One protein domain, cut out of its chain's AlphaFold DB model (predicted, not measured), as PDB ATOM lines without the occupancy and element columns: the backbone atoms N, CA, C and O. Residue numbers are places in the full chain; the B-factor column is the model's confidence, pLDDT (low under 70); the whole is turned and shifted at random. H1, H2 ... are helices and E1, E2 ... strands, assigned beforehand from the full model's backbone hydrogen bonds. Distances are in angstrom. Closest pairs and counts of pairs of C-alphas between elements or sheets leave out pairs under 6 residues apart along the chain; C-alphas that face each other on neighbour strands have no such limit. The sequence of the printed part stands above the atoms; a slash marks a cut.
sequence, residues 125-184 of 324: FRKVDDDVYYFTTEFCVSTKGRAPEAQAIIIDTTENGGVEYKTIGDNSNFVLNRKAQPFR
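AT A GLANCE: This is residues 125 to 184 of the 324 residues of an uncharacterized protein of Treponema bryantii (UniProt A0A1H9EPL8). A single, strongly twisted sheet of four strands forms the body of this domain, with one short helix, H1, on it near the E1 edge. The longest axis runs from the long loop of residues 136 to 148 at one end to the link between E3 and E4 at the other. The 60 printed residues hold four named strands and then one named helix, in the order E1 E2 E3 E4 H1, and the sheet has the same strand order, antiparallel throughout. The class is mostly strand. The whole is elongated, spanning 41 by 25 by 16 A, and only just compact, close to loose, with a radius of gyration of the C-alphas of 12.2 A.

HOW THE PARTS SIT: E1, residues 125 to 128, is an edge strand and forms a hairpin with E2, residues 131 to 135, at 146 degrees between their directions; N 126 and O 133 are 2.8 A apart, within hydrogen-bond range. E2 and E3, residues 149 to 156, form a hairpin at 147 degrees, with N 134 and O 153 within hydrogen-bond range at 2.8 A. E3 and E4, residues 163 to 169, form a hairpin at 149 degrees, with N 152 and O 166 within hydrogen-bond range at 2.8 A. The four strands make a meander, each the antiparallel neighbour of the one before. The edge strands E1 and E4 are apart. From edge to edge the strands' lines turn by 94 degrees. H1, residues 175 to 180, is on the sheet at a height over the sheet of 8.9 A. It lies over E1, but only just, with 3 of its 6 C-alphas falling on that strand, and runs across the strands at 81 degrees to E1 on the local plane. The closest C-alphas of E1 and H1 are those of Val 128 and Leu 176, 6.7 A apart. In H1 every O i to N i+4 pair is within hydrogen-bond range.

IN THESE COORDINATES: E1 begins at C-alpha 125, (-32.537, -35.741, -10.858), and is 9.9 A long from first to last C-alpha. E2 is 13.0 A long. E3, the longest strand with 8 residues, measures 20.8 A and starts at C-alpha 149, (-28.873, -21.701, -1.598). E4 measures 18.3 A. H1 is 8.5 A long and ends at C-alpha 180, (-24.559, -38.599, -0.568).

THE WHOLE: The two C-alphas farthest apart are those of Lys 144 and Glu 159, at 41.2 A. The printed part has no cut. The link from E2 to E3, 13 residues, is long. Mean pLDDT of the printed part is 77.8, and residues 140 to 147, 172 to 173 and 181 to 182 are under 70.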
ATOM      1  N   PHE A 125     -31.525 -35.129 -11.720       84.50
ATOM      2  CA  PHE A 125     -32.537 -35.741 -10.858       84.50
ATOM      3  C   PHE A 125     -31.877 -36.658  -9.837       84.50
ATOM      4  O   PHE A 125     -31.080 -37.524 -10.198       84.50
ATOM      5  N   ARG A 126     -32.236 -36.503  -8.566       84.50
ATOM      6  CA  ARG A 126     -31.674 -37.264  -7.450       84.50
ATOM      7  C   ARG A 126     -32.792 -37.878  -6.635       84.50
ATOM      8  O   ARG A 126     -33.508 -37.159  -5.947       84.50
ATOM      9  N   LYS A 127     -32.921 -39.201  -6.696       84.44
ATOM     10  CA  LYS A 127     -33.884 -39.931  -5.872       84.44
ATOM     11  C   LYS A 127     -33.306 -40.196  -4.487       84.44
ATOM     12  O   LYS A 127     -32.211 -40.750  -4.370       84.44
ATOM     13  N   VAL A 128     -34.057 -39.833  -3.457       82.44
ATOM     14  CA  VAL A 128     -33.751 -40.110  -2.060       82.44
ATOM     15  C   VAL A 128     -35.039 -40.490  -1.342       82.44
ATOM     16  O   VAL A 128     -35.921 -39.657  -1.203       82.44
ATOM     17  N   ASP A 129     -35.114 -41.735  -0.864       84.50
ATOM     18  CA  ASP A 129     -36.364 -42.318  -0.352       84.50
ATOM     19  C   ASP A 129     -37.485 -42.176  -1.393       84.50
ATOM     20  O   ASP A 129     -37.310 -42.612  -2.539       84.50
ATOM     21  N   ASP A 130     -38.584 -41.539  -0.997       86.19
ATOM     22  CA  ASP A 130     -39.762 -41.299  -1.819       86.19
ATOM     23  C   ASP A 130     -39.729 -39.933  -2.525       86.19
ATOM     24  O   ASP A 130     -40.612 -39.650  -3.326       86.19
ATOM     25  N   ASP A 131     -38.683 -39.124  -2.334       87.69
ATOM     26  CA  ASP A 131     -38.532 -37.822  -2.988       87.69
ATOM     27  C   ASP A 131     -37.534 -37.873  -4.155       87.69
ATOM     28  O   ASP A 131     -36.457 -38.478  -4.077       87.69
ATOM     29  N   VAL A 132     -37.832 -37.150  -5.234       88.69
ATOM     30  CA  VAL A 132     -36.889 -36.852  -6.317       88.69
ATOM     31  C   VAL A 132     -36.608 -35.357  -6.350       88.69
ATOM     32  O   VAL A 132     -37.488 -34.543  -6.598       88.69
ATOM     33  N   TYR A 133     -35.345 -34.997  -6.157       88.19
ATOM     34  CA  TYR A 133     -34.882 -33.616  -6.156       88.19
ATOM     35  C   TYR A 133     -34.224 -33.265  -7.488       88.19
ATOM     36  O   TYR A 133     -33.354 -33.994  -7.973       88.19
ATOM     37  N   TYR A 134     -34.575 -32.112  -8.041       87.25
ATOM     38  CA  TYR A 134     -33.957 -31.532  -9.226       87.25
ATOM     39  C   TYR A 134     -33.573 -30.079  -8.950       87.25
ATOM     40  O   TYR A 134     -34.431 -29.258  -8.641       87.25
ATOM     41  N   PHE A 135     -32.289 -29.747  -9.068       86.31
ATOM     42  CA  PHE A 135     -31.799 -28.384  -8.847       86.31
ATOM     43  C   PHE A 135     -31.695 -27.651 -10.180       86.31
ATOM     44  O   PHE A 135     -30.990 -28.111 -11.079       86.31
ATOM     45  N   THR A 136     -32.395 -26.524 -10.308       81.44
ATOM     46  CA  THR A 136     -32.425 -25.715 -11.540       81.44
ATOM     47  C   THR A 136     -31.204 -24.809 -11.670       81.44
ATOM     48  O   THR A 136     -30.846 -24.406 -12.774       81.44
ATOM     49  N   THR A 137     -30.554 -24.490 -10.551       79.56
ATOM     50  CA  THR A 137     -29.382 -23.613 -10.490       79.56
ATOM     51  C   THR A 137     -28.294 -24.217  -9.615       79.56
ATOM     52  O   THR A 137     -28.556 -25.069  -8.764       79.56
ATOM     53  N   GLU A 138     -27.060 -23.749  -9.799       77.94
ATOM     54  CA  GLU A 138     -25.992 -24.010  -8.838       77.94
ATOM     55  C   GLU A 138     -26.323 -23.371  -7.487       77.94
ATOM     56  O   GLU A 138     -27.050 -22.376  -7.409       77.94
ATOM     57  N   PHE A 139     -25.778 -23.941  -6.416       74.62
ATOM     58  CA  PHE A 139     -25.851 -23.325  -5.099       74.62
ATOM     59  C   PHE A 139     -24.990 -22.062  -5.071       74.62
ATOM     60  O   PHE A 139     -23.762 -22.131  -5.145       74.62
ATOM     61  N   CYS A 140     -25.633 -20.905  -4.943       63.31
ATOM     62  CA  CYS A 140     -24.954 -19.618  -4.867       63.31
ATOM     63  C   CYS A 140     -24.834 -19.161  -3.410       63.31
ATOM     64  O   CYS A 140     -25.741 -19.357  -2.600       63.31
ATOM     65  N   VAL A 141     -23.715 -18.523  -3.063       62.25
ATOM     66  CA  VAL A 141     -23.508 -17.963  -1.719       62.25
ATOM     67  C   VAL A 141     -24.417 -16.749  -1.540       62.25
ATOM     68  O   VAL A 141     -24.179 -15.697  -2.130       62.25
ATOM     69  N   SER A 142     -25.443 -16.886  -0.700       54.00
ATOM     70  CA  SER A 142     -26.238 -15.750  -0.234       54.00
ATOM     71  C   SER A 142     -25.369 -14.874   0.682       54.00
ATOM     72  O   SER A 142     -24.582 -15.373   1.490       54.00
ATOM     73  N   THR A 143     -25.439 -13.557   0.506       46.19
ATOM     74  CA  THR A 143     -24.518 -12.552   1.059       46.19
ATOM     75  C   THR A 143     -24.199 -12.757   2.554       46.19
ATOM     76  O   THR A 143     -25.097 -12.939   3.368       46.19
ATOM     77  N   LYS A 144     -22.901 -12.681   2.904       45.88
ATOM     78  CA  LYS A 144     -22.291 -12.705   4.259       45.88
ATOM     79  C   LYS A 144     -22.962 -13.635   5.294       45.88
ATOM     80  O   LYS A 144     -23.757 -13.200   6.121       45.88
ATOM     81  N   GLY A 145     -22.487 -14.882   5.347       53.69
ATOM     82  CA  GLY A 145     -22.615 -15.761   6.521       53.69
ATOM     83  C   GLY A 145     -23.773 -16.761   6.495       53.69
ATOM     84  O   GLY A 145     -23.986 -17.447   7.492       53.69
ATOM     85  N   ARG A 146     -24.507 -16.869   5.383       60.28
ATOM     86  CA  ARG A 146     -25.530 -17.907   5.182       60.28
ATOM     87  C   ARG A 146     -24.998 -19.050   4.319       60.28
ATOM     88  O   ARG A 146     -24.074 -18.862   3.530       60.28
ATOM     89  N   ALA A 147     -25.575 -20.236   4.514       65.38
ATOM     90  CA  ALA A 147     -25.300 -21.395   3.676       65.38
ATOM     91  C   ALA A 147     -25.640 -21.079   2.203       65.38
ATOM     92  O   ALA A 147     -26.556 -20.289   1.962       65.38
ATOM     93  N   PRO A 148     -24.916 -21.656   1.227       73.19
ATOM     94  CA  PRO A 148     -25.271 -21.546  -0.185       73.19
ATOM     95  C   PRO A 148     -26.724 -21.979  -0.414       73.19
ATOM     96  O   PRO A 148     -27.162 -22.928   0.223       73.19
ATOM     97  N   GLU A 149     -27.474 -21.341  -1.307       80.25
ATOM     98  CA  GLU A 149     -28.873 -21.701  -1.598       80.25
ATOM     99  C   GLU A 149     -29.067 -21.966  -3.096       80.25
ATOM    100  O   GLU A 149     -28.434 -21.320  -3.933       80.25
ATOM    101  N   ALA A 150     -29.940 -22.917  -3.435       82.88
ATOM    102  CA  ALA A 150     -30.338 -23.229  -4.808       82.88
ATOM    103  C   ALA A 150     -31.850 -23.452  -4.902       82.88
ATOM    104  O   ALA A 150     -32.480 -23.953  -3.967       82.88
ATOM    105  N   GLN A 151     -32.433 -23.111  -6.050       84.75
ATOM    106  CA  GLN A 151     -33.814 -23.473  -6.350       84.75
ATOM    107  C   GLN A 151     -33.896 -24.962  -6.694       84.75
ATOM    108  O   GLN A 151     -33.126 -25.471  -7.515       84.75
ATOM    109  N   ALA A 152     -34.836 -25.654  -6.059       86.31
ATOM    110  CA  ALA A 152     -35.074 -27.070  -6.248       86.31
ATOM    111  C   ALA A 152     -36.547 -27.345  -6.558       86.31
ATOM    112  O   ALA A 152     -37.453 -26.738  -5.987       86.31
ATOM    113  N   ILE A 153     -36.757 -28.303  -7.451       87.94
ATOM    114  CA  ILE A 153     -38.031 -28.961  -7.703       87.94
ATOM    115  C   ILE A 153     -37.975 -30.289  -6.950       87.94
ATOM    116  O   ILE A 153     -37.054 -31.079  -7.167       87.94
ATOM    117  N   ILE A 154     -38.923 -30.511  -6.047       89.31
ATOM    118  CA  ILE A 154     -39.052 -31.735  -5.257       89.31
ATOM    119  C   ILE A 154     -40.302 -32.454  -5.753       89.31
ATOM    120  O   ILE A 154     -41.385 -31.875  -5.773       89.31
ATOM    121  N   ILE A 155     -40.140 -33.692  -6.201       89.56
ATOM    122  CA  ILE A 155     -41.217 -34.537  -6.711       89.56
ATOM    123  C   ILE A 155     -41.409 -35.668  -5.708       89.56
ATOM    124  O   ILE A 155     -40.527 -36.518  -5.574       89.56
ATOM    125  N   ASP A 156     -42.545 -35.677  -5.024       88.88
ATOM    126  CA  ASP A 156     -42.952 -36.787  -4.166       88.88
ATOM    127  C   ASP A 156     -43.438 -37.942  -5.058       88.88
ATOM    128  O   ASP A 156     -44.293 -37.764  -5.928       88.88
ATOM    129  N   THR A 157     -42.840 -39.120  -4.889       86.31
ATOM    130  CA  THR A 157     -43.128 -40.327  -5.682       86.31
ATOM    131  C   THR A 157     -44.126 -41.275  -5.016       86.31
ATOM    132  O   THR A 157     -44.363 -42.367  -5.536       86.31
ATOM    133  N   THR A 158     -44.730 -40.879  -3.891       86.06
ATOM    134  CA  THR A 158     -45.835 -41.613  -3.263       86.06
ATOM    135  C   THR A 158     -47.125 -41.523  -4.088       86.06
ATOM    136  O   THR A 158     -47.273 -40.690  -4.980       86.06
ATOM    137  N   GLU A 159     -48.092 -42.400  -3.799       79.19
ATOM    138  CA  GLU A 159     -49.333 -42.552  -4.579       79.19
ATOM    139  C   GLU A 159     -50.195 -41.270  -4.633       79.19
ATOM    140  O   GLU A 159     -50.926 -41.061  -5.596       79.19
ATOM    141  N   ASN A 160     -50.047 -40.378  -3.645       81.50
ATOM    142  CA  ASN A 160     -50.691 -39.057  -3.583       81.50
ATOM    143  C   ASN A 160     -49.684 -37.895  -3.718       81.50
ATOM    144  O   ASN A 160     -49.980 -36.771  -3.305       81.50
ATOM    145  N   GLY A 161     -48.487 -38.172  -4.236       78.50
ATOM    146  CA  GLY A 161     -47.375 -37.232  -4.279       78.50
ATOM    147  C   GLY A 161     -47.617 -36.029  -5.195       78.50
ATOM    148  O   GLY A 161     -48.260 -36.123  -6.243       78.50
ATOM    149  N   GLY A 162     -47.099 -34.873  -4.782       86.56
ATOM    150  CA  GLY A 162     -47.142 -33.616  -5.528       86.56
ATOM    151  C   GLY A 162     -45.758 -33.126  -5.964       86.56
ATOM    152  O   GLY A 162     -44.732 -33.746  -5.688       86.56
ATOM    153  N   VAL A 163     -45.736 -31.973  -6.636       88.75
ATOM    154  CA  VAL A 163     -44.500 -31.269  -7.010       88.75
ATOM    155  C   VAL A 163     -44.395 -29.977  -6.203       88.75
ATOM    156  O   VAL A 163     -45.263 -29.110  -6.305       88.75
ATOM    157  N   GLU A 164     -43.329 -29.835  -5.418       88.31
ATOM    158  CA  GLU A 164     -43.020 -28.630  -4.643       88.31
ATOM    159  C   GLU A 164     -41.837 -27.877  -5.270       88.31
ATOM    160  O   GLU A 164     -40.833 -28.468  -5.669       88.31
ATOM    161  N   TYR A 165     -41.937 -26.548  -5.328       88.56
ATOM    162  CA  TYR A 165     -40.852 -25.662  -5.755       88.56
ATOM    163  C   TYR A 165     -40.330 -24.911  -4.537       88.56
ATOM    164  O   TYR A 165     -41.062 -24.126  -3.931       88.56
ATOM    165  N   LYS A 166     -39.069 -25.141  -4.166       86.31
ATOM    166  CA  LYS A 166     -38.505 -24.598  -2.928       86.31
ATOM    167  C   LYS A 166     -37.048 -24.199  -3.082       86.31
ATOM    168  O   LYS A 166     -36.267 -24.871  -3.747       86.31
ATOM    169  N   THR A 167     -36.660 -23.126  -2.402       83.44
ATOM    170  CA  THR A 167     -35.247 -22.788  -2.212       83.44
ATOM    171  C   THR A 167     -34.672 -23.636  -1.084       83.44
ATOM    172  O   THR A 167     -35.168 -23.607   0.044       83.44
ATOM    173  N   ILE A 168     -33.625 -24.397  -1.386       81.25
ATOM    174  CA  ILE A 168     -32.947 -25.279  -0.440       81.25
ATOM    175  C   ILE A 168     -31.567 -24.705  -0.133       81.25
ATOM    176  O   ILE A 168     -30.823 -24.346  -1.042       81.25
ATOM    177  N   GLY A 169     -31.219 -24.648   1.153       76.81
ATOM    178  CA  GLY A 169     -29.867 -24.329   1.608       76.81
ATOM    179  C   GLY A 169     -28.962 -25.563   1.638       76.81
ATOM    180  O   GLY A 169     -29.365 -26.625   2.116       76.81
ATOM    181  N   ASP A 170     -27.724 -25.408   1.176       72.56
ATOM    182  CA  ASP A 170     -26.656 -26.401   1.238       72.56
ATOM    183  C   ASP A 170     -26.166 -26.539   2.681       72.56
ATOM    184  O   ASP A 170     -25.258 -25.850   3.151       72.56
ATOM    185  N   ASN A 171     -26.838 -27.409   3.429       72.19
ATOM    186  CA  ASN A 171     -26.482 -27.740   4.799       72.19
ATOM    187  C   ASN A 171     -26.096 -29.219   4.894       72.19
ATOM    188  O   ASN A 171     -26.719 -30.089   4.290       72.19
ATOM    189  N   SER A 172     -25.113 -29.522   5.737       65.88
ATOM    190  CA  SER A 172     -24.763 -30.881   6.168       65.88
ATOM    191  C   SER A 172     -25.950 -31.723   6.668       65.88
ATOM    192  O   SER A 172     -25.944 -32.940   6.494       65.88
ATOM    193  N   ASN A 173     -26.976 -31.090   7.251       69.62
ATOM    194  CA  ASN A 173     -28.177 -31.770   7.749       69.62
ATOM    195  C   ASN A 173     -29.231 -32.038   6.668       69.62
ATOM    196  O   ASN A 173     -30.199 -32.753   6.929       69.62
ATOM    197  N   PHE A 174     -29.072 -31.469   5.472       80.81
ATOM    198  CA  PHE A 174     -29.982 -31.724   4.367       80.81
ATOM    199  C   PHE A 174     -29.899 -33.201   3.958       80.81
ATOM    200  O   PHE A 174     -28.808 -33.765   3.840       80.81
ATOM    201  N   VAL A 175     -31.056 -33.846   3.779       79.81
ATOM    202  CA  VAL A 175     -31.172 -35.311   3.667       79.81
ATOM    203  C   VAL A 175     -30.335 -35.859   2.508       79.81
ATOM    204  O   VAL A 175     -29.623 -36.849   2.678       79.81
ATOM    205  N   LEU A 176     -30.342 -35.162   1.372       78.62
ATOM    206  CA  LEU A 176     -29.508 -35.452   0.205       78.62
ATOM    207  C   LEU A 176     -28.015 -35.424   0.514       78.62
ATOM    208  O   LEU A 176     -27.322 -36.391   0.223       78.62
ATOM    209  N   ASN A 177     -27.530 -34.358   1.149       75.94
ATOM    210  CA  ASN A 177     -26.117 -34.212   1.497       75.94
ATOM    211  C   ASN A 177     -25.682 -35.290   2.489       75.94
ATOM    212  O   ASN A 177     -24.656 -35.945   2.307       75.94
ATOM    213  N   ARG A 178     -26.502 -35.537   3.517       77.12
ATOM    214  CA  ARG A 178     -26.258 -36.597   4.498       77.12
ATOM    215  C   ARG A 178     -26.196 -37.971   3.834       77.12
ATOM    216  O   ARG A 178     -25.357 -38.796   4.195       77.12
ATOM    217  N   LYS A 179     -27.079 -38.230   2.868       78.38
ATOM    218  CA  LYS A 179     -27.119 -39.506   2.158       78.38
ATOM    219  C   LYS A 179     -26.059 -39.636   1.085       78.38
ATOM    220  O   LYS A 179     -25.598 -40.752   0.925       78.38
ATOM    221  N   ALA A 180     -25.620 -38.567   0.435       73.44
ATOM    222  CA  ALA A 180     -24.559 -38.599  -0.568       73.44
ATOM    223  C   ALA A 180     -23.169 -38.829   0.051       73.44
ATOM    224  O   ALA A 180     -22.327 -39.472  -0.573       73.44
ATOM    225  N   GLN A 181     -22.941 -38.407   1.305       69.19
ATOM    226  CA  GLN A 181     -21.638 -38.539   1.968       69.19
ATOM    227  C   GLN A 181     -21.055 -39.968   1.895       69.19
ATOM    228  O   GLN A 181     -21.767 -40.939   2.191       69.19
ATOM    229  N   PRO A 182     -19.752 -40.114   1.569       64.94
ATOM    230  CA  PRO A 182     -18.754 -39.052   1.353       64.94
ATOM    231  C   PRO A 182     -18.723 -38.455  -0.070       64.94
ATOM    232  O   PRO A 182     -17.897 -37.583  -0.329       64.94
ATOM    233  N   PHE A 183     -19.568 -38.924  -0.986       72.38
ATOM    234  CA  PHE A 183     -19.614 -38.464  -2.374       72.38
ATOM    235  C   PHE A 183     -20.454 -37.190  -2.515       72.38
ATOM    236  O   PHE A 183     -21.300 -36.893  -1.670       72.38
ATOM    237  N   ARG A 184     -20.237 -36.446  -3.607       71.19
ATOM    238  CA  ARG A 184     -21.082 -35.304  -3.986       71.19
ATOM    239  C   ARG A 184     -22.480 -35.742  -4.411       71.19
ATOM    240  O   ARG A 184     -23.438 -35.041  -4.137       71.19
TER     241      ARG A 184